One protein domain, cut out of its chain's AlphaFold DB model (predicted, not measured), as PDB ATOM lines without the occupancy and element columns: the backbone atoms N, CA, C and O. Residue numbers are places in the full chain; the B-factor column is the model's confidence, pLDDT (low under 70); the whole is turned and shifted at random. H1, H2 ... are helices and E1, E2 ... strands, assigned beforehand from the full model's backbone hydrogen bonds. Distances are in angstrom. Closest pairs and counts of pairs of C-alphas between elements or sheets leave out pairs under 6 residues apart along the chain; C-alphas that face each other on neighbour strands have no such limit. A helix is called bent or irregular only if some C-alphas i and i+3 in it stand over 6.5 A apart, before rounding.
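This is residues 26 to 158 of the 163 residues of an uncharacterized protein of Thermocladium sp. ECH_B (UniProt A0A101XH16). A strongly twisted sheet of six strands, curled like part of a barrel, has three helices, H3, H5 and H1, over one face and running along its strands. The loop of residues 59 to 70 lies toward one end of the long axis and the tail of residues 146 to 158 toward the other, while the short H2 only grazes the sheet. The printed part has 133 residues, with five named helices and six named strands in the order H1 H2 E1 E2 H3 E3 H4 E4 H5 E5 E6. The sheet is mixed and runs E1 E2 E3 E4 E5 E6, and the class is mixed, helices and strands. The whole is compact, with a radius of gyration of the C-alphas of 14.5 A and spans of 43 by 29 by 27 A.

H1, residues 26 to 39, is on the sheet at a height over the sheet of 7.5 A, over E5, residues 133 to 138, and only just over E4, residues 110 to 115, with 3 C-alphas falling on E4. It runs along the strands, at 12 degrees to E5 on the local plane, and its closest C-alphas to E5 are those of Ala 36 and Pro 135, 5.7 A apart. H2, residues 44 to 48, only grazes the sheet with residues 44 to 47, and is apart from H1. E1, residues 55 to 58, is an edge strand, parallel to E2, residues 71 to 75, with N 56 and O 71 2.8 A apart. H3, residues 76 to 85, is on the sheet at a height of 9.0 A and runs along the strands, at 26 degrees to E2 on the local plane. E3, residues 92 to 95, is parallel to E2, with N 74 and O 92 2.9 A apart, and to E4, with N 112 and O 93 2.7 A apart. H4, residues 101 to 104, touches H3, the closest C-alphas being those of Gly 77 and Pro 101, 4.9 A apart. H5, residues 120 to 129, lies over E4 at a height of 9.3 A, on the same face as H3. H5 touches H1 at a shallow tilt of 9 degrees, the same way, with the C-alphas of Ala 32 and Gly 120 closest at 6.0 A. E4 and E5 are parallel, with N 136 and O 113 2.8 A apart. E6, residues 143 to 145, is the other edge strand and forms an antiparallel hairpin with E5, with N 137 and O 144 2.9 A apart. E2, H3, E3, then E3, H4, E4, then E4, H5, E5 are strand-helix-strand units, two parallel neighbour strands with a helix between, each with a right-handed crossover. H1, H3 and H5 with the sheet make two layers, helices on one face of a sheet. Every O i to N i+4 pair is within hydrogen-bond range in H2 and H3, against 7 of 10 in H1 and 4 of 6 in H5; H4 is too short for such a pair.

H1 begins at C-alpha 26 (212.803, 185.402, 117.364) and is 20.9 A long. H1 and H5 are only just irregular: C-alphas 34 and 37, and C-alphas 125 and 128, are each 6.8 A apart. H3 and H5 are each 14.7 A long, E4 is 15.9 A and E5 16.2 A. E6 ends at C-alpha 145 (215.761, 171.918, 106.780).

The C-alphas of Ser 64 and Ser 151, the two farthest apart, are 46.7 A apart. The printed part has no cut. The link from E1 to E2, 12 residues, is long. Residues 144 to 145 of E6 pair antiparallel with residues 156 to 157. The mean pLDDT of the printed part is 83.2, and residues 138 to 158 are under 70.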
ATOM      1  N   PHE A  26     212.397 186.713 116.844       75.31
ATOM      2  CA  PHE A  26     212.803 185.402 117.364       75.31
ATOM      3  C   PHE A  26     211.635 184.563 117.903       75.31
ATOM      4  O   PHE A  26     211.717 183.336 117.905       75.31
ATOM      5  N   GLN A  27     210.573 185.207 118.402       77.88
ATOM      6  CA  GLN A  27     209.393 184.492 118.895       77.88
ATOM      7  C   GLN A  27     208.581 183.935 117.726       77.88
ATOM      8  O   GLN A  27     208.162 182.774 117.772       77.88
ATOM      9  N   GLY A  28     208.404 184.732 116.672       80.50
ATOM     10  CA  GLY A  28     207.817 184.290 115.417       80.50
ATOM     11  C   GLY A  28     208.637 183.182 114.763       80.50
ATOM     12  O   GLY A  28     208.061 182.171 114.371       80.50
ATOM     13  N   ASP A  29     209.965 183.301 114.724       80.62
ATOM     14  CA  ASP A  29     210.857 182.256 114.201       80.62
ATOM     15  C   ASP A  29     210.681 180.930 114.962       80.62
ATOM     16  O   ASP A  29     210.580 179.859 114.363       80.62
ATOM     17  N   GLU A  30     210.567 180.975 116.295       79.19
ATOM     18  CA  GLU A  30     210.293 179.779 117.103       79.19
ATOM     19  C   GLU A  30     208.897 179.193 116.823       79.19
ATOM     20  O   GLU A  30     208.705 177.970 116.835       79.19
ATOM     21  N   ALA A  31     207.899 180.039 116.564       82.69
ATOM     22  CA  ALA A  31     206.567 179.591 116.172       82.69
ATOM     23  C   ALA A  31     206.582 178.942 114.776       82.69
ATOM     24  O   ALA A  31     206.053 177.835 114.613       82.69
ATOM     25  N   ALA A  32     207.247 179.570 113.805       83.25
ATOM     26  CA  ALA A  32     207.461 179.044 112.461       83.25
ATOM     27  C   ALA A  32     208.172 177.682 112.514       83.25
ATOM     28  O   ALA A  32     207.701 176.718 111.906       83.25
ATOM     29  N   ALA A  33     209.201 177.555 113.359       80.75
ATOM     30  CA  ALA A  33     209.926 176.309 113.610       80.75
ATOM     31  C   ALA A  33     209.034 175.137 114.039       80.75
ATOM     32  O   ALA A  33     209.266 173.988 113.660       80.75
ATOM     33  N   LYS A  34     208.001 175.414 114.839       82.75
ATOM     34  CA  LYS A  34     207.061 174.399 115.347       82.75
ATOM     35  C   LYS A  34     205.981 174.026 114.332       82.75
ATOM     36  O   LYS A  34     205.381 172.950 114.435       82.75
ATOM     37  N   ILE A  35     205.689 174.925 113.398       86.19
ATOM     38  CA  ILE A  35     204.571 174.813 112.459       86.19
ATOM     39  C   ILE A  35     205.034 174.225 111.127       86.19
ATOM     40  O   ILE A  35     204.427 173.262 110.654       86.19
ATOM     41  N   ALA A  36     206.121 174.747 110.560       87.19
ATOM     42  CA  ALA A  36     206.599 174.404 109.224       87.19
ATOM     43  C   ALA A  36     206.790 172.891 108.982       87.19
ATOM     44  O   ALA A  36     206.304 172.406 107.957       87.19
ATOM     45  N   PRO A  37     207.361 172.092 109.916       86.56
ATOM     46  CA  PRO A  37     207.592 170.661 109.684       86.56
ATOM     47  C   PRO A  37     206.312 169.850 109.431       86.56
ATOM     48  O   PRO A  37     206.374 168.768 108.851       86.56
ATOM     49  N   ARG A  38     205.142 170.360 109.847       89.88
ATOM     50  CA  ARG A  38     203.838 169.699 109.659       89.88
ATOM     51  C   ARG A  38     203.411 169.620 108.196       89.88
ATOM     52  O   ARG A  38     202.521 168.837 107.882       89.88
ATOM     53  N   TYR A  39     204.020 170.431 107.336       92.31
ATOM     54  CA  TYR A  39     203.683 170.515 105.920       92.31
ATOM     55  C   TYR A  39     204.661 169.754 105.027       92.31
ATOM     56  O   TYR A  39     204.456 169.725 103.822       92.31
ATOM     57  N   CYS A  40     205.705 169.123 105.582       91.50
ATOM     58  CA  CYS A  40     206.642 168.342 104.778       91.50
ATOM     59  C   CYS A  40     205.944 167.139 104.131       91.50
ATOM     60  O   CYS A  40     205.428 166.270 104.837       91.50
ATOM     61  N   ASN A  41     205.965 167.078 102.798       93.56
ATOM     62  CA  ASN A  41     205.410 165.966 102.021       93.56
ATOM     63  C   ASN A  41     206.361 165.440 100.927       93.56
ATOM     64  O   ASN A  41     206.032 164.451 100.276       93.56
ATOM     65  N   ALA A  42     207.545 166.041 100.770       91.19
ATOM     66  CA  ALA A  42     208.620 165.546  99.915       91.19
ATOM     67  C   ALA A  42     209.813 165.040 100.744       91.19
ATOM     68  O   ALA A  42     210.049 165.470 101.877       91.19
ATOM     69  N   SER A  43     210.577 164.103 100.188       87.94
ATOM     70  CA  SER A  43     211.732 163.511 100.857       87.94
ATOM     71  C   SER A  43     212.977 164.377 100.701       87.94
ATOM     72  O   SER A  43     213.334 164.795  99.602       87.94
ATOM     73  N   ILE A  44     213.735 164.540 101.787       80.69
ATOM     74  CA  ILE A  44     215.053 165.190 101.747       80.69
ATOM     75  C   ILE A  44     216.043 164.481 100.811       80.69
ATOM     76  O   ILE A  44     216.975 165.106 100.309       80.69
ATOM     77  N   ASN A  45     215.850 163.187 100.540       83.12
ATOM     78  CA  ASN A  45     216.701 162.464  99.596       83.12
ATOM     79  C   ASN A  45     216.496 162.950  98.157       83.12
ATOM     80  O   ASN A  45     217.474 163.031  97.425       83.12
ATOM     81  N   GLU A  46     215.285 163.381  97.788       86.88
ATOM     82  CA  GLU A  46     215.023 163.962  96.464       86.88
ATOM     83  C   GLU A  46     215.857 165.228  96.249       86.88
ATOM     84  O   GLU A  46     216.370 165.446  95.159       86.88
ATOM     85  N   LEU A  47     216.054 166.035  97.300       84.56
ATOM     86  CA  LEU A  47     216.926 167.211  97.260       84.56
ATOM     87  C   LEU A  47     218.410 166.832  97.123       84.56
ATOM     88  O   LEU A  47     219.158 167.492  96.403       84.56
ATOM     89  N   ARG A  48     218.842 165.783  97.834       81.81
ATOM     90  CA  ARG A  48     220.238 165.307  97.860       81.81
ATOM     91  C   ARG A  48     220.673 164.637  96.559       81.81
ATOM     92  O   ARG A  48     221.859 164.642  96.256       81.81
ATOM     93  N   GLU A  49     219.733 164.041  95.835       89.12
ATOM     94  CA  GLU A  49     219.981 163.350  94.566       89.12
ATOM     95  C   GLU A  49     220.105 164.308  93.372       89.12
ATOM     96  O   GLU A  49     220.550 163.892  92.302       89.12
ATOM     97  N   LEU A  50     219.749 165.588  93.537       86.75
ATOM     98  CA  LEU A  50     219.972 166.607  92.513       86.75
ATOM     99  C   LEU A  50     221.469 166.880  92.320       86.75
ATOM    100  O   LEU A  50     222.257 166.868  93.266       86.75
ATOM    101  N   ASP A  51     221.857 167.183  91.082       89.31
ATOM    102  CA  ASP A  51     223.220 167.601  90.767       89.31
ATOM    103  C   ASP A  51     223.420 169.087  91.090       89.31
ATOM    104  O   ASP A  51     223.043 169.973  90.325       89.31
ATOM    105  N   TRP A  52     224.032 169.347  92.243       84.94
ATOM    106  CA  TRP A  52     224.380 170.689  92.716       84.94
ATOM    107  C   TRP A  52     225.747 171.184  92.220       84.94
ATOM    108  O   TRP A  52     226.188 172.256  92.637       84.94
ATOM    109  N   SER A  53     226.456 170.419  91.379       85.38
ATOM    110  CA  SER A  53     227.809 170.789  90.930       85.38
ATOM    111  C   SER A  53     227.829 172.061  90.080       85.38
ATOM    112  O   SER A  53     228.784 172.835  90.140       85.38
ATOM    113  N   GLU A  54     226.749 172.305  89.338       90.69
ATOM    114  CA  GLU A  54     226.500 173.540  88.610       90.69
ATOM    115  C   GLU A  54     225.039 173.954  88.827       90.69
ATOM    116  O   GLU A  54     224.123 173.138  88.735       90.69
ATOM    117  N   THR A  55     224.802 175.214  89.189       88.19
ATOM    118  CA  THR A  55     223.463 175.700  89.542       88.19
ATOM    119  C   THR A  55     223.245 177.106  89.007       88.19
ATOM    120  O   THR A  55     224.087 177.990  89.157       88.19
ATOM    121  N   THR A  56     222.078 177.321  88.412       90.69
ATOM    122  CA  THR A  56     221.579 178.621  87.975       90.69
ATOM    123  C   THR A  56     220.413 179.019  88.870       90.69
ATOM    124  O   THR A  56     219.345 178.417  88.796       90.69
ATOM    125  N   ILE A  57     220.608 180.037  89.706       90.69
ATOM    126  CA  ILE A  57     219.561 180.584  90.579       90.69
ATOM    127  C   ILE A  57     218.999 181.848  89.936       90.69
ATOM    128  O   ILE A  57     219.753 182.737  89.536       90.69
ATOM    129  N   VAL A  58     217.677 181.935  89.840       90.38
ATOM    130  CA  VAL A  58     216.983 183.063  89.218       90.38
ATOM    131  C   VAL A  58     216.072 183.735  90.228       90.38
ATOM    132  O   VAL A  58     215.149 183.115  90.752       90.38
ATOM    133  N   MET A  59     216.323 185.022  90.457       90.50
ATOM    134  CA  MET A  59     215.520 185.876  91.329       90.50
ATOM    135  C   MET A  59     214.489 186.702  90.538       90.50
ATOM    136  O   MET A  59     214.688 186.935  89.340       90.50
ATOM    137  N   PRO A  60     213.426 187.222  91.190       81.25
ATOM    138  CA  PRO A  60     212.286 187.854  90.510       81.25
ATOM    139  C   PRO A  60     212.597 189.068  89.619       81.25
ATOM    140  O   PRO A  60     211.762 189.465  88.807       81.25
ATOM    141  N   ALA A  61     213.785 189.668  89.741       81.81
ATOM    142  CA  ALA A  61     214.224 190.825  88.958       81.81
ATOM    143  C   ALA A  61     214.769 190.476  87.553       81.81
ATOM    144  O   ALA A  61     215.403 191.314  86.909       81.81
ATOM    145  N   ILE A  62     214.564 189.249  87.065       85.19
ATOM    146  CA  ILE A  62     215.083 188.815  85.767       85.19
ATOM    147  C   ILE A  62     214.406 189.540  84.591       85.19
ATOM    148  O   ILE A  62     213.185 189.544  84.445       85.19
ATOM    149  N   MET A  63     215.221 190.143  83.720       82.00
ATOM    150  CA  MET A  63     214.758 190.905  82.550       82.00
ATOM    151  C   MET A  63     215.013 190.210  81.207       82.00
ATOM    152  O   MET A  63     214.436 190.592  80.191       82.00
ATOM    153  N   SER A  64     215.886 189.206  81.181       89.06
ATOM    154  CA  SER A  64     216.272 188.480  79.972       89.06
ATOM    155  C   SER A  64     216.380 186.989  80.257       89.06
ATOM    156  O   SER A  64     216.562 186.574  81.397       89.06
ATOM    157  N   LYS A  65     216.251 186.164  79.214       92.44
ATOM    158  CA  LYS A  65     216.348 184.711  79.362       92.44
ATOM    159  C   LYS A  65     217.743 184.328  79.886       92.44
ATOM    160  O   LYS A  65     218.729 184.707  79.250       92.44
ATOM    161  N   PRO A  66     217.848 183.585  81.004       90.69
ATOM    162  CA  PRO A  66     219.138 183.233  81.574       90.69
ATOM    163  C   PRO A  66     219.813 182.147  80.734       90.69
ATOM    164  O   PRO A  66     219.153 181.307  80.116       90.69
ATOM    165  N   ILE A  67     221.145 182.138  80.744       93.38
ATOM    166  CA  ILE A  67     221.921 180.998  80.254       93.38
ATOM    167  C   ILE A  67     221.914 179.961  81.371       93.38
ATOM    168  O   ILE A  67     222.615 180.119  82.366       93.38
ATOM    169  N   VAL A  68     221.089 178.931  81.217       92.94
ATOM    170  CA  VAL A  68     220.953 177.873  82.218       92.94
ATOM    171  C   VAL A  68     222.133 176.918  82.115       92.94
ATOM    172  O   VAL A  68     222.406 176.375  81.043       92.94
ATOM    173  N   ARG A  69     222.808 176.705  83.241       90.12
ATOM    174  CA  ARG A  69     223.808 175.656  83.418       90.12
ATOM    175  C   ARG A  69     223.493 174.841  84.670       90.12
ATOM    176  O   ARG A  69     223.174 175.419  85.711       90.12
ATOM    177  N   GLY A  70     223.558 173.519  84.531       92.69
ATOM    178  CA  GLY A  70     223.193 172.569  85.579       92.69
ATOM    179  C   GLY A  70     221.752 172.725  86.080       92.69
ATOM    180  O   GLY A  70     220.821 172.908  85.289       92.69
ATOM    181  N   LEU A  71     221.579 172.625  87.398       91.44
ATOM    182  CA  LEU A  71     220.291 172.723  88.085       91.44
ATOM    183  C   LEU A  71     219.708 174.139  87.975       91.44
ATOM    184  O   LEU A  71     220.379 175.115  88.308       91.44
ATOM    185  N   LEU A  72     218.448 174.266  87.559       96.06
ATOM    186  CA  LEU A  72     217.739 175.542  87.530       96.06
ATOM    187  C   LEU A  72     216.867 175.684  88.778       96.06
ATOM    188  O   LEU A  72     215.945 174.897  89.010       96.06
ATOM    189  N   VAL A  73     217.140 176.734  89.547       95.19
ATOM    190  CA  VAL A  73     216.405 177.088  90.760       95.19
ATOM    191  C   VAL A  73     215.702 178.422  90.545       95.19
ATOM    192  O   VAL A  73     216.336 179.424  90.208       95.19
ATOM    193  N   ALA A  74     214.391 178.446  90.751       96.44
ATOM    194  CA  ALA A  74     213.616 179.677  90.789       96.44
ATOM    195  C   ALA A  74     213.458 180.158  92.234       96.44
ATOM    196  O   ALA A  74     213.211 179.361  93.133       96.44
ATOM    197  N   VAL A  75     213.579 181.462  92.458       94.00
ATOM    198  CA  VAL A  75     213.253 182.087  93.744       94.00
ATOM    199  C   VAL A  75     211.882 182.738  93.617       94.00
ATOM    200  O   VAL A  75     211.713 183.642  92.796       94.00
ATOM    201  N   GLU A  76     210.929 182.283  94.422       94.81
ATOM    202  CA  GLU A  76     209.516 182.668  94.424       94.81
ATOM    203  C   GLU A  76     208.710 182.234  93.190       94.81
ATOM    204  O   GLU A  76     209.246 181.900  92.124       94.81
ATOM    205  N   GLY A  77     207.381 182.292  93.325       96.75
ATOM    206  CA  GLY A  77     206.444 182.006  92.236       96.75
ATOM    207  C   GLY A  77     206.612 182.941  91.042       96.75
ATOM    208  O   GLY A  77     206.552 182.495  89.894       96.75
ATOM    209  N   ARG A  78     206.972 184.206  91.278       95.94
ATOM    210  CA  ARG A  78     207.236 185.167  90.197       95.94
ATOM    211  C   ARG A  78     208.353 184.711  89.253       95.94
ATOM    212  O   ARG A  78     208.199 184.793  88.032       95.94
ATOM    213  N   SER A  79     209.473 184.209  89.785       95.75
ATOM    214  CA  SER A  79     210.567 183.705  88.937       95.75
ATOM    215  C   SER A  79     210.154 182.442  88.195       95.75
ATOM    216  O   SER A  79     210.463 182.316  87.009       95.75
ATOM    217  N   LEU A  80     209.419 181.539  88.856       97.50
ATOM    218  CA  LEU A  80     208.862 180.351  88.209       97.50
ATOM    219  C   LEU A  80     207.989 180.743  87.009       97.50
ATOM    220  O   LEU A  80     208.217 180.250  85.902       97.50
ATOM    221  N   SER A  81     207.051 181.676  87.200       96.75
ATOM    222  CA  SER A  81     206.139 182.151  86.153       96.75
ATOM    223  C   SER A  81     206.893 182.737  84.956       96.75
ATOM    224  O   SER A  81     206.619 182.395  83.800       96.75
ATOM    225  N   ILE A  82     207.889 183.596  85.212       96.06
ATOM    226  CA  ILE A  82     208.704 184.208  84.152       96.06
ATOM    227  C   ILE A  82     209.509 183.143  83.394       96.06
ATOM    228  O   ILE A  82     209.521 183.146  82.161       96.06
ATOM    229  N   LEU A  83     210.144 182.204  84.100       96.69
ATOM    230  CA  LEU A  83     210.933 181.137  83.478       96.69
ATOM    231  C   LEU A  83     210.064 180.205  82.629       96.69
ATOM    232  O   LEU A  83     210.427 179.920  81.484       96.69
ATOM    233  N   LYS A  84     208.880 179.824  83.123       96.25
ATOM    234  CA  LYS A  84     207.900 179.031  82.365       96.25
ATOM    235  C   LYS A  84     207.472 179.750  81.084       96.25
ATOM    236  O   LYS A  84     207.485 179.140  80.015       96.25
ATOM    237  N   LYS A  85     207.203 181.063  81.145       95.69
ATOM    238  CA  LYS A  85     206.912 181.903  79.959       95.69
ATOM    239  C   LYS A  85     208.080 181.956  78.965       95.69
ATOM    240  O   LYS A  85     207.858 182.106  77.767       95.69
ATOM    241  N   MET A  86     209.317 181.793  79.435       95.62
ATOM    242  CA  MET A  86     210.525 181.696  78.603       95.62
ATOM    243  C   MET A  86     210.820 180.268  78.100       95.62
ATOM    244  O   MET A  86     211.850 180.052  77.442       95.62
ATOM    245  N   GLY A  87     209.945 179.298  78.386       96.50
ATOM    246  CA  GLY A  87     210.111 177.891  78.017       96.50
ATOM    247  C   GLY A  87     211.187 177.167  78.831       96.50
ATOM    248  O   GLY A  87     211.827 176.257  78.312       96.50
ATOM    249  N   LEU A  88     211.441 177.614  80.061       96.75
ATOM    250  CA  LEU A  88     212.356 176.979  81.007       96.75
ATOM    251  C   LEU A  88     211.558 176.353  82.152       96.75
ATOM    252  O   LEU A  88     210.561 176.917  82.602       96.75
ATOM    253  N   ASP A  89     212.014 175.198  82.625       96.12
ATOM    254  CA  ASP A  89     211.379 174.469  83.718       96.12
ATOM    255  C   ASP A  89     212.370 174.280  84.871       96.12
ATOM    256  O   ASP A  89     213.258 173.429  84.771       96.12
ATOM    257  N   PRO A  90     212.291 175.106  85.929       96.69
ATOM    258  CA  PRO A  90     213.089 174.908  87.131       96.69
ATOM    259  C   PRO A  90     212.813 173.537  87.742       96.69
ATOM    260  O   PRO A  90     211.677 173.066  87.714       96.69
ATOM    261  N   GLN A  91     213.820 172.912  88.344       96.19
ATOM    262  CA  GLN A  91     213.645 171.678  89.118       96.19
ATOM    263  C   GLN A  91     213.289 171.963  90.580       96.19
ATOM    264  O   GLN A  91     212.660 171.131  91.239       96.19
ATOM    265  N   VAL A  92     213.720 173.124  91.080       96.31
ATOM    266  CA  VAL A  92     213.511 173.564  92.457       96.31
ATOM    267  C   VAL A  92     212.973 174.988  92.465       96.31
ATOM    268  O   VAL A  92     213.438 175.846  91.710       96.31
ATOM    269  N   VAL A  93     212.037 175.253  93.369       97.75
ATOM    270  CA  VAL A  93     211.649 176.603  93.774       97.75
ATOM    271  C   VAL A  93     212.049 176.816  95.228       97.75
ATOM    272  O   VAL A  93     211.756 175.969  96.060       97.75
ATOM    273  N   VAL A  94     212.667 177.948  95.551       95.06
ATOM    274  CA  VAL A  94     212.857 178.426  96.932       95.06
ATOM    275  C   VAL A  94     211.904 179.591  97.164       95.06
ATOM    276  O   VAL A  94     211.830 180.468  96.310       95.06
ATOM    277  N   THR A  95     211.149 179.607  98.260       95.19
ATOM    278  CA  THR A  95     210.103 180.624  98.465       95.19
ATOM    279  C   THR A  95     209.796 180.861  99.937       95.19
ATOM    280  O   THR A  95     209.704 179.904 100.704       95.19
ATOM    281  N   ASP A  96     209.565 182.119 100.291       93.19
ATOM    282  CA  ASP A  96     208.929 182.562 101.538       93.19
ATOM    283  C   ASP A  96     207.418 182.800 101.364       93.19
ATOM    284  O   ASP A  96     206.721 183.178 102.304       93.19
ATOM    285  N   PHE A  97     206.894 182.512 100.168       95.12
ATOM    286  CA  PHE A  97     205.524 182.740  99.707       95.12
ATOM    287  C   PHE A  97     205.113 184.217  99.573       95.12
ATOM    288  O   PHE A  97     203.917 184.523  99.558       95.12
ATOM    289  N   ASP A  98     206.073 185.126  99.402       89.00
ATOM    290  CA  ASP A  98     205.812 186.571  99.343       89.00
ATOM    291  C   ASP A  98     205.520 187.092  97.928       89.00
ATOM    292  O   ASP A  98     204.796 188.080  97.758       89.00
ATOM    293  N   TYR A  99     206.053 186.436  96.890       91.19
ATOM    294  CA  TYR A  99     205.991 186.956  95.521       91.19
ATOM    295  C   TYR A  99     205.329 185.976  94.551       91.19
ATOM    296  O   TYR A  99     205.970 185.101  93.967       91.19
ATOM    297  N   GLU A 100     204.034 186.209  94.319       95.69
ATOM    298  CA  GLU A 100     203.173 185.424  93.418       95.69
ATOM    299  C   GLU A 100     203.094 183.922  93.792       95.69
ATOM    300  O   GLU A 100     203.258 183.066  92.925       95.69
ATOM    301  N   PRO A 101     202.824 183.558  95.065       96.44
ATOM    302  CA  PRO A 101     202.808 182.160  95.527       96.44
ATOM    303  C   PRO A 101     201.747 181.282  94.843       96.44
ATOM    304  O   PRO A 101     201.903 180.064  94.790       96.44
ATOM    305  N   ASP A 102     200.691 181.884  94.287       98.06
ATOM    306  CA  ASP A 102     199.660 181.171  93.523       98.06
ATOM    307  C   ASP A 102     200.252 180.469  92.280       98.06
ATOM    308  O   ASP A 102     199.760 179.414  91.882       98.06
ATOM    309  N   GLU A 103     201.345 180.991  91.708       97.62
ATOM    310  CA  GLU A 103     202.037 180.397  90.548       97.62
ATOM    311  C   GLU A 103     202.722 179.058  90.884       97.62
ATOM    312  O   GLU A 103     203.113 178.320  89.980       97.62
ATOM    313  N   LEU A 104     202.870 178.729  92.171       97.88
ATOM    314  CA  LEU A 104     203.436 177.459  92.639       97.88
ATOM    315  C   LEU A 104     202.397 176.330  92.697       97.88
ATOM    316  O   LEU A 104     202.758 175.159  92.820       97.88
ATOM    317  N   ILE A 105     201.102 176.653  92.628       97.56
ATOM    318  CA  ILE A 105     200.030 175.658  92.719       97.56
ATOM    319  C   ILE A 105     200.041 174.788  91.453       97.56
ATOM    320  O   ILE A 105     199.931 175.287  90.336       97.56
ATOM    321  N   GLY A 106     200.161 173.469  91.634       95.56
ATOM    322  CA  GLY A 106     200.294 172.508  90.530       95.56
ATOM    323  C   GLY A 106     201.703 172.428  89.928       95.56
ATOM    324  O   GLY A 106     201.897 171.797  88.887       95.56
ATOM    325  N   TYR A 107     202.699 173.069  90.549       97.25
ATOM    326  CA  TYR A 107     204.097 172.868  90.189       97.25
ATOM    327  C   TYR A 107     204.582 171.503  90.692       97.25
ATOM    328  O   TYR A 107     204.522 171.205  91.883       97.25
ATOM    329  N   SER A 108     205.095 170.687  89.771       95.19
ATOM    330  CA  SER A 108     205.522 169.310  90.040       95.19
ATOM    331  C   SER A 108     206.981 169.181  90.488       95.19
ATOM    332  O   SER A 108     207.413 168.087  90.864       95.19
ATOM    333  N   GLY A 109     207.768 170.259  90.418       96.00
ATOM    334  CA  GLY A 109     209.130 170.288  90.945       96.00
ATOM    335  C   GLY A 109     209.156 170.397  92.468       96.00
ATOM    336  O   GLY A 109     208.123 170.380  93.133       96.00
ATOM    337  N   LEU A 110     210.356 170.470  93.035       97.00
ATOM    338  CA  LEU A 110     210.526 170.506  94.483       97.00
ATOM    339  C   LEU A 110     210.402 171.941  95.008       97.00
ATOM    340  O   LEU A 110     211.116 172.828  94.547       97.00
ATOM    341  N   VAL A 111     209.549 172.169  96.003       97.69
ATOM    342  CA  VAL A 111     209.419 173.467  96.677       97.69
ATOM    343  C   VAL A 111     210.174 173.439  98.005       97.69
ATOM    344  O   VAL A 111     209.881 172.646  98.895       97.69
ATOM    345  N   LEU A 112     211.145 174.328  98.160       95.31
ATOM    346  CA  LEU A 112     211.790 174.652  99.424       95.31
ATOM    347  C   LEU A 112     211.079 175.865 100.021       95.31
ATOM    348  O   LEU A 112     211.446 177.006  99.748       95.31
ATOM    349  N   GLY A 113     210.027 175.607 100.796       94.19
ATOM    350  CA  GLY A 113     209.283 176.660 101.481       94.19
ATOM    351  C   GLY A 113     210.023 177.074 102.745       94.19
ATOM    352  O   GLY A 113     210.172 176.246 103.644       94.19
ATOM    353  N   HIS A 114     210.483 178.314 102.833       90.94
ATOM    354  CA  HIS A 114     211.139 178.860 104.010       90.94
ATOM    355  C   HIS A 114     210.122 179.563 104.928       90.94
ATOM    356  O   HIS A 114     209.172 180.194 104.475       90.94
ATOM    357  N   ALA A 115     210.238 179.323 106.235       88.75
ATOM    358  CA  ALA A 115     209.340 179.842 107.262       88.75
ATOM    359  C   ALA A 115     210.129 180.615 108.325       88.75
ATOM    360  O   ALA A 115     211.086 180.093 108.906       88.75
ATOM    361  N   HIS A 116     209.680 181.823 108.629       86.94
ATOM    362  CA  HIS A 116     210.242 182.730 109.626       86.94
ATOM    363  C   HIS A 116     209.121 183.579 110.257       86.94
ATOM    364  O   HIS A 116     207.934 183.385 109.971       86.94
ATOM    365  N   GLY A 117     209.467 184.459 111.198       79.94
ATOM    366  CA  GLY A 117     208.489 185.067 112.105       79.94
ATOM    367  C   GLY A 117     207.357 185.869 111.463       79.94
ATOM    368  O   GLY A 117     206.215 185.781 111.914       79.94
ATOM    369  N   ASP A 118     207.623 186.576 110.371       83.31
ATOM    370  CA  ASP A 118     206.659 187.447 109.694       83.31
ATOM    371  C   ASP A 118     205.922 186.794 108.512       83.31
ATOM    372  O   ASP A 118     204.891 187.326 108.091       83.31
ATOM    373  N   ASN A 119     206.332 185.608 108.040       87.50
ATOM    374  CA  ASN A 119     205.664 184.928 106.918       87.50
ATOM    375  C   ASN A 119     204.731 183.770 107.325       87.50
ATOM    376  O   ASN A 119     204.124 183.126 106.466       87.50
ATOM    377  N   GLY A 120     204.528 183.516 108.623       86.38
ATOM    378  CA  GLY A 120     203.739 182.370 109.103       86.38
ATOM    379  C   GLY A 120     202.303 182.287 108.552       86.38
ATOM    380  O   GLY A 120     201.792 181.190 108.301       86.38
ATOM    381  N   VAL A 121     201.647 183.429 108.304       90.12
ATOM    382  CA  VAL A 121     200.308 183.473 107.680       90.12
ATOM    383  C   VAL A 121     200.361 183.007 106.223       90.12
ATOM    384  O   VAL A 121     199.544 182.181 105.816       90.12
ATOM    385  N   ALA A 122     201.324 183.504 105.443       93.06
ATOM    386  CA  ALA A 122     201.514 183.085 104.056       93.06
ATOM    387  C   ALA A 122     201.909 181.604 103.990       93.06
ATOM    388  O   ALA A 122     201.282 180.826 103.269       93.06
ATOM    389  N   PHE A 123     202.856 181.185 104.831       94.12
ATOM    390  CA  PHE A 123     203.330 179.808 104.897       94.12
ATOM    391  C   PHE A 123     202.192 178.818 105.166       94.12
ATOM    392  O   PHE A 123     201.994 177.866 104.416       94.12
ATOM    393  N   THR A 124     201.392 179.053 106.210       94.50
ATOM    394  CA  THR A 124     200.279 178.155 106.577       94.50
ATOM    395  C   THR A 124     199.145 178.141 105.553       94.50
ATOM    396  O   THR A 124     198.432 177.141 105.457       94.50
ATOM    397  N   LYS A 125     198.991 179.216 104.771       96.56
ATOM    398  CA  LYS A 125     198.043 179.288 103.655       96.56
ATOM    399  C   LYS A 125     198.516 178.475 102.447       96.56
ATOM    400  O   LYS A 125     197.703 177.767 101.855       96.56
ATOM    401  N   TYR A 126     199.794 178.582 102.077       98.00
ATOM    402  CA  TYR A 126     200.307 178.082 100.796       98.00
ATOM    403  C   TYR A 126     201.025 176.736 100.868       98.00
ATOM    404  O   TYR A 126     200.829 175.910  99.978       98.00
ATOM    405  N   ALA A 127     201.777 176.457 101.935       96.62
ATOM    406  CA  ALA A 127     202.469 175.179 102.113       96.62
ATOM    407  C   ALA A 127     201.567 173.932 101.940       96.62
ATOM    408  O   ALA A 127     202.013 172.988 101.288       96.62
ATOM    409  N   PRO A 128     200.301 173.897 102.424       97.00
ATOM    410  CA  PRO A 128     199.415 172.745 102.216       97.00
ATOM    411  C   PRO A 128     199.017 172.504 100.754       97.00
ATOM    412  O   PRO A 128     198.510 171.431 100.437       97.00
ATOM    413  N   LEU A 129     199.167 173.509  99.890       97.69
ATOM    414  CA  LEU A 129     198.763 173.456  98.484       97.69
ATOM    415  C   LEU A 129     199.890 172.953  97.574       97.69
ATOM    416  O   LEU A 129     199.665 172.754  96.382       97.69
ATOM    417  N   MET A 130     201.101 172.785  98.112       97.69
ATOM    418  CA  MET A 130     202.263 172.353  97.344       97.69
ATOM    419  C   MET A 130     202.250 170.835  97.169       97.69
ATOM    420  O   MET A 130     202.160 170.088  98.146       97.69
ATOM    421  N   GLU A 131     202.397 170.369  95.927       96.06
ATOM    422  CA  GLU A 131     202.459 168.932  95.634       96.06
ATOM    423  C   GLU A 131     203.684 168.274  96.279       96.06
ATOM    424  O   GLU A 131     203.589 167.165  96.802       96.06
ATOM    425  N   ARG A 132     204.827 168.973  96.250       96.31
ATOM    426  CA  ARG A 132     206.114 168.513  96.782       96.31
ATOM    427  C   ARG A 132     206.824 169.658  97.492       96.31
ATOM    428  O   ARG A 132     207.409 170.522  96.845       96.31
ATOM    429  N   ILE A 133     206.801 169.654  98.818       95.75
ATOM    430  CA  ILE A 133     207.429 170.665  99.665       95.75
ATOM    431  C   ILE A 133     208.336 170.043 100.731       95.75
ATOM    432  O   ILE A 133     207.969 169.097 101.438       95.75
ATOM    433  N   ILE A 134     209.521 170.637 100.862       92.88
ATOM    434  CA  ILE A 134     210.443 170.480 101.986       92.88
ATOM    435  C   ILE A 134     210.483 171.824 102.724       92.88
ATOM    436  O   ILE A 134     211.080 172.783 102.231       92.88
ATOM    437  N   PRO A 135     209.850 171.915 103.901       90.56
ATOM    438  CA  PRO A 135     209.931 173.080 104.757       90.56
ATOM    439  C   PRO A 135     211.361 173.330 105.234       90.56
ATOM    440  O   PRO A 135     212.085 172.429 105.675       90.56
ATOM    441  N   THR A 136     211.741 174.592 105.205       83.94
ATOM    442  CA  THR A 136     212.973 175.125 105.771       83.94
ATOM    443  C   THR A 136     212.571 176.220 106.755       83.94
ATOM    444  O   THR A 136     211.511 176.820 106.601       83.94
ATOM    445  N   ILE A 137     213.350 176.464 107.803       80.19
ATOM    446  CA  ILE A 137     212.990 177.479 108.802       80.19
ATOM    447  C   ILE A 137     214.173 178.366 109.140       80.19
ATOM    448  O   ILE A 137     215.325 177.921 109.078       80.19
ATOM    449  N   GLN A 138     213.870 179.575 109.596       69.06
ATOM    450  CA  GLN A 138     214.786 180.387 110.378       69.06
ATOM    451  C   GLN A 138     214.697 179.949 111.847       69.06
ATOM    452  O   GLN A 138     213.637 179.997 112.465       69.06
ATOM    453  N   SER A 139     215.799 179.461 112.422       56.84
ATOM    454  CA  SER A 139     215.881 179.157 113.857       56.84
ATOM    455  C   SER A 139     217.166 179.757 114.421       56.84
ATOM    456  O   SER A 139     218.261 179.216 114.247       56.84
ATOM    457  N   GLY A 140     217.055 180.931 115.050       53.62
ATOM    458  CA  GLY A 140     218.233 181.754 115.345       53.62
ATOM    459  C   GLY A 140     218.945 182.183 114.052       53.62
ATOM    460  O   GLY A 140     218.321 182.276 113.004       53.62
ATOM    461  N   HIS A 141     220.260 182.438 114.078       44.12
ATOM    462  CA  HIS A 141     221.000 182.937 112.893       44.12
ATOM    463  C   HIS A 141     221.308 181.837 111.864       44.12
ATOM    464  O   HIS A 141     222.344 181.881 111.199       44.12
ATOM    465  N   ARG A 142     220.490 180.783 111.792       40.69
ATOM    466  CA  ARG A 142     220.736 179.635 110.920       40.69
ATOM    467  C   ARG A 142     219.436 179.186 110.260       40.69
ATOM    468  O   ARG A 142     218.435 178.956 110.936       40.69
ATOM    469  N   ALA A 143     219.497 179.013 108.942       44.75
ATOM    470  CA  ALA A 143     218.508 178.253 108.196       44.75
ATOM    471  C   ALA A 143     218.715 176.752 108.469       44.75
ATOM    472  O   ALA A 143     219.851 176.268 108.497       44.75
ATOM    473  N   ALA A 144     217.637 176.004 108.694       50.09
ATOM    474  CA  ALA A 144     217.695 174.548 108.817       50.09
ATOM    475  C   ALA A 144     216.511 173.885 108.097       50.09
ATOM    476  O   ALA A 144     215.414 174.441 108.038       50.09
ATOM    477  N   LEU A 145     216.757 172.712 107.506       48.19
ATOM    478  CA  LEU A 145     215.761 171.918 106.780       48.19
ATOM    479  C   LEU A 145     215.052 170.985 107.764       48.19
ATOM    480  O   LEU A 145     215.715 170.217 108.463       48.19
ATOM    481  N   TYR A 146     213.718 171.031 107.818       56.47
ATOM    482  CA  TYR A 146     212.945 170.222 108.764       56.47
ATOM    483  C   TYR A 146     211.946 169.325 108.051       56.47
ATOM    484  O   TYR A 146     210.831 169.721 107.722       56.47
ATOM    485  N   CYS A 147     212.330 168.059 107.928       46.44
ATOM    486  CA  CYS A 147     211.434 166.975 107.552       46.44
ATOM    487  C   CYS A 147     211.642 165.796 108.505       46.44
ATOM    488  O   CYS A 147     212.444 164.906 108.232       46.44
ATOM    489  N   ARG A 148     210.941 165.787 109.650       41.66
ATOM    490  CA  ARG A 148     210.803 164.594 110.508       41.66
ATOM    491  C   ARG A 148     209.450 164.542 111.226       41.66
ATOM    492  O   ARG A 148     208.914 165.590 111.583       41.66
ATOM    493  N   PRO A 149     208.922 163.330 111.494       30.66
ATOM    494  CA  PRO A 149     207.749 163.146 112.339       30.66
ATOM    495  C   PRO A 149     208.075 163.566 113.777       30.66
ATOM    496  O   PRO A 149     209.220 163.460 114.216       30.66
ATOM    497  N   ALA A 150     207.056 164.022 114.508       32.06
ATOM    498  CA  ALA A 150     207.110 164.734 115.792       32.06
ATOM    499  C   ALA A 150     207.828 164.042 116.986       32.06
ATOM    500  O   ALA A 150     207.656 164.475 118.122       32.06
ATOM    501  N   SER A 151     208.615 162.979 116.784       26.12
ATOM    502  CA  SER A 151     209.182 162.140 117.850       26.12
ATOM    503  C   SER A 151     210.715 162.037 117.909       26.12
ATOM    504  O   SER A 151     211.218 161.529 118.910       26.12
ATOM    505  N   ARG A 152     211.491 162.528 116.925       26.41
ATOM    506  CA  ARG A 152     212.974 162.588 117.013       26.41
ATOM    507  C   ARG A 152     213.558 163.779 116.246       26.41
ATOM    508  O   ARG A 152     213.663 163.732 115.024       26.41
ATOM    509  N   MET A 153     213.978 164.813 116.978       30.53
ATOM    510  CA  MET A 153     214.764 165.940 116.460       30.53
ATOM    511  C   MET A 153     216.191 165.484 116.138       30.53
ATOM    512  O   MET A 153     216.959 165.195 117.049       30.53
ATOM    513  N   GLU A 154     216.564 165.459 114.863       26.61
ATOM    514  CA  GLU A 154     217.968 165.567 114.453       26.61
ATOM    515  C   GLU A 154     218.046 166.737 113.473       26.61
ATOM    516  O   GLU A 154     217.305 166.779 112.493       26.61
ATOM    517  N   ILE A 155     218.877 167.721 113.812       34.47
ATOM    518  CA  ILE A 155     219.061 168.960 113.059       34.47
ATOM    519  C   ILE A 155     220.132 168.687 112.008       34.47
ATOM    520  O   ILE A 155     221.306 168.547 112.354       34.47
ATOM    521  N   GLU A 156     219.750 168.632 110.737       32.75
ATOM    522  CA  GLU A 156     220.717 168.692 109.645       32.75
ATOM    523  C   GLU A 156     220.822 170.130 109.132       32.75
ATOM    524  O   GLU A 156     219.854 170.757 108.701       32.75
ATOM    525  N   GLN A 157     222.026 170.676 109.277       37.56
ATOM    526  CA  GLN A 157     222.352 172.079 109.065       37.56
ATOM    527  C   GLN A 157     222.607 172.340 107.577       37.56
ATOM    528  O   GLN A 157     223.460 171.686 106.984       37.56
ATOM    529  N   PHE A 158     221.942 173.342 107.001       32.72
ATOM    530  CA  PHE A 158     222.317 173.915 105.707       32.72
ATOM    531  C   PHE A 158     222.412 175.435 105.860       32.72
ATOM    532  O   PHE A 158     221.414 176.147 105.854       32.72
TER     533      PHE A 158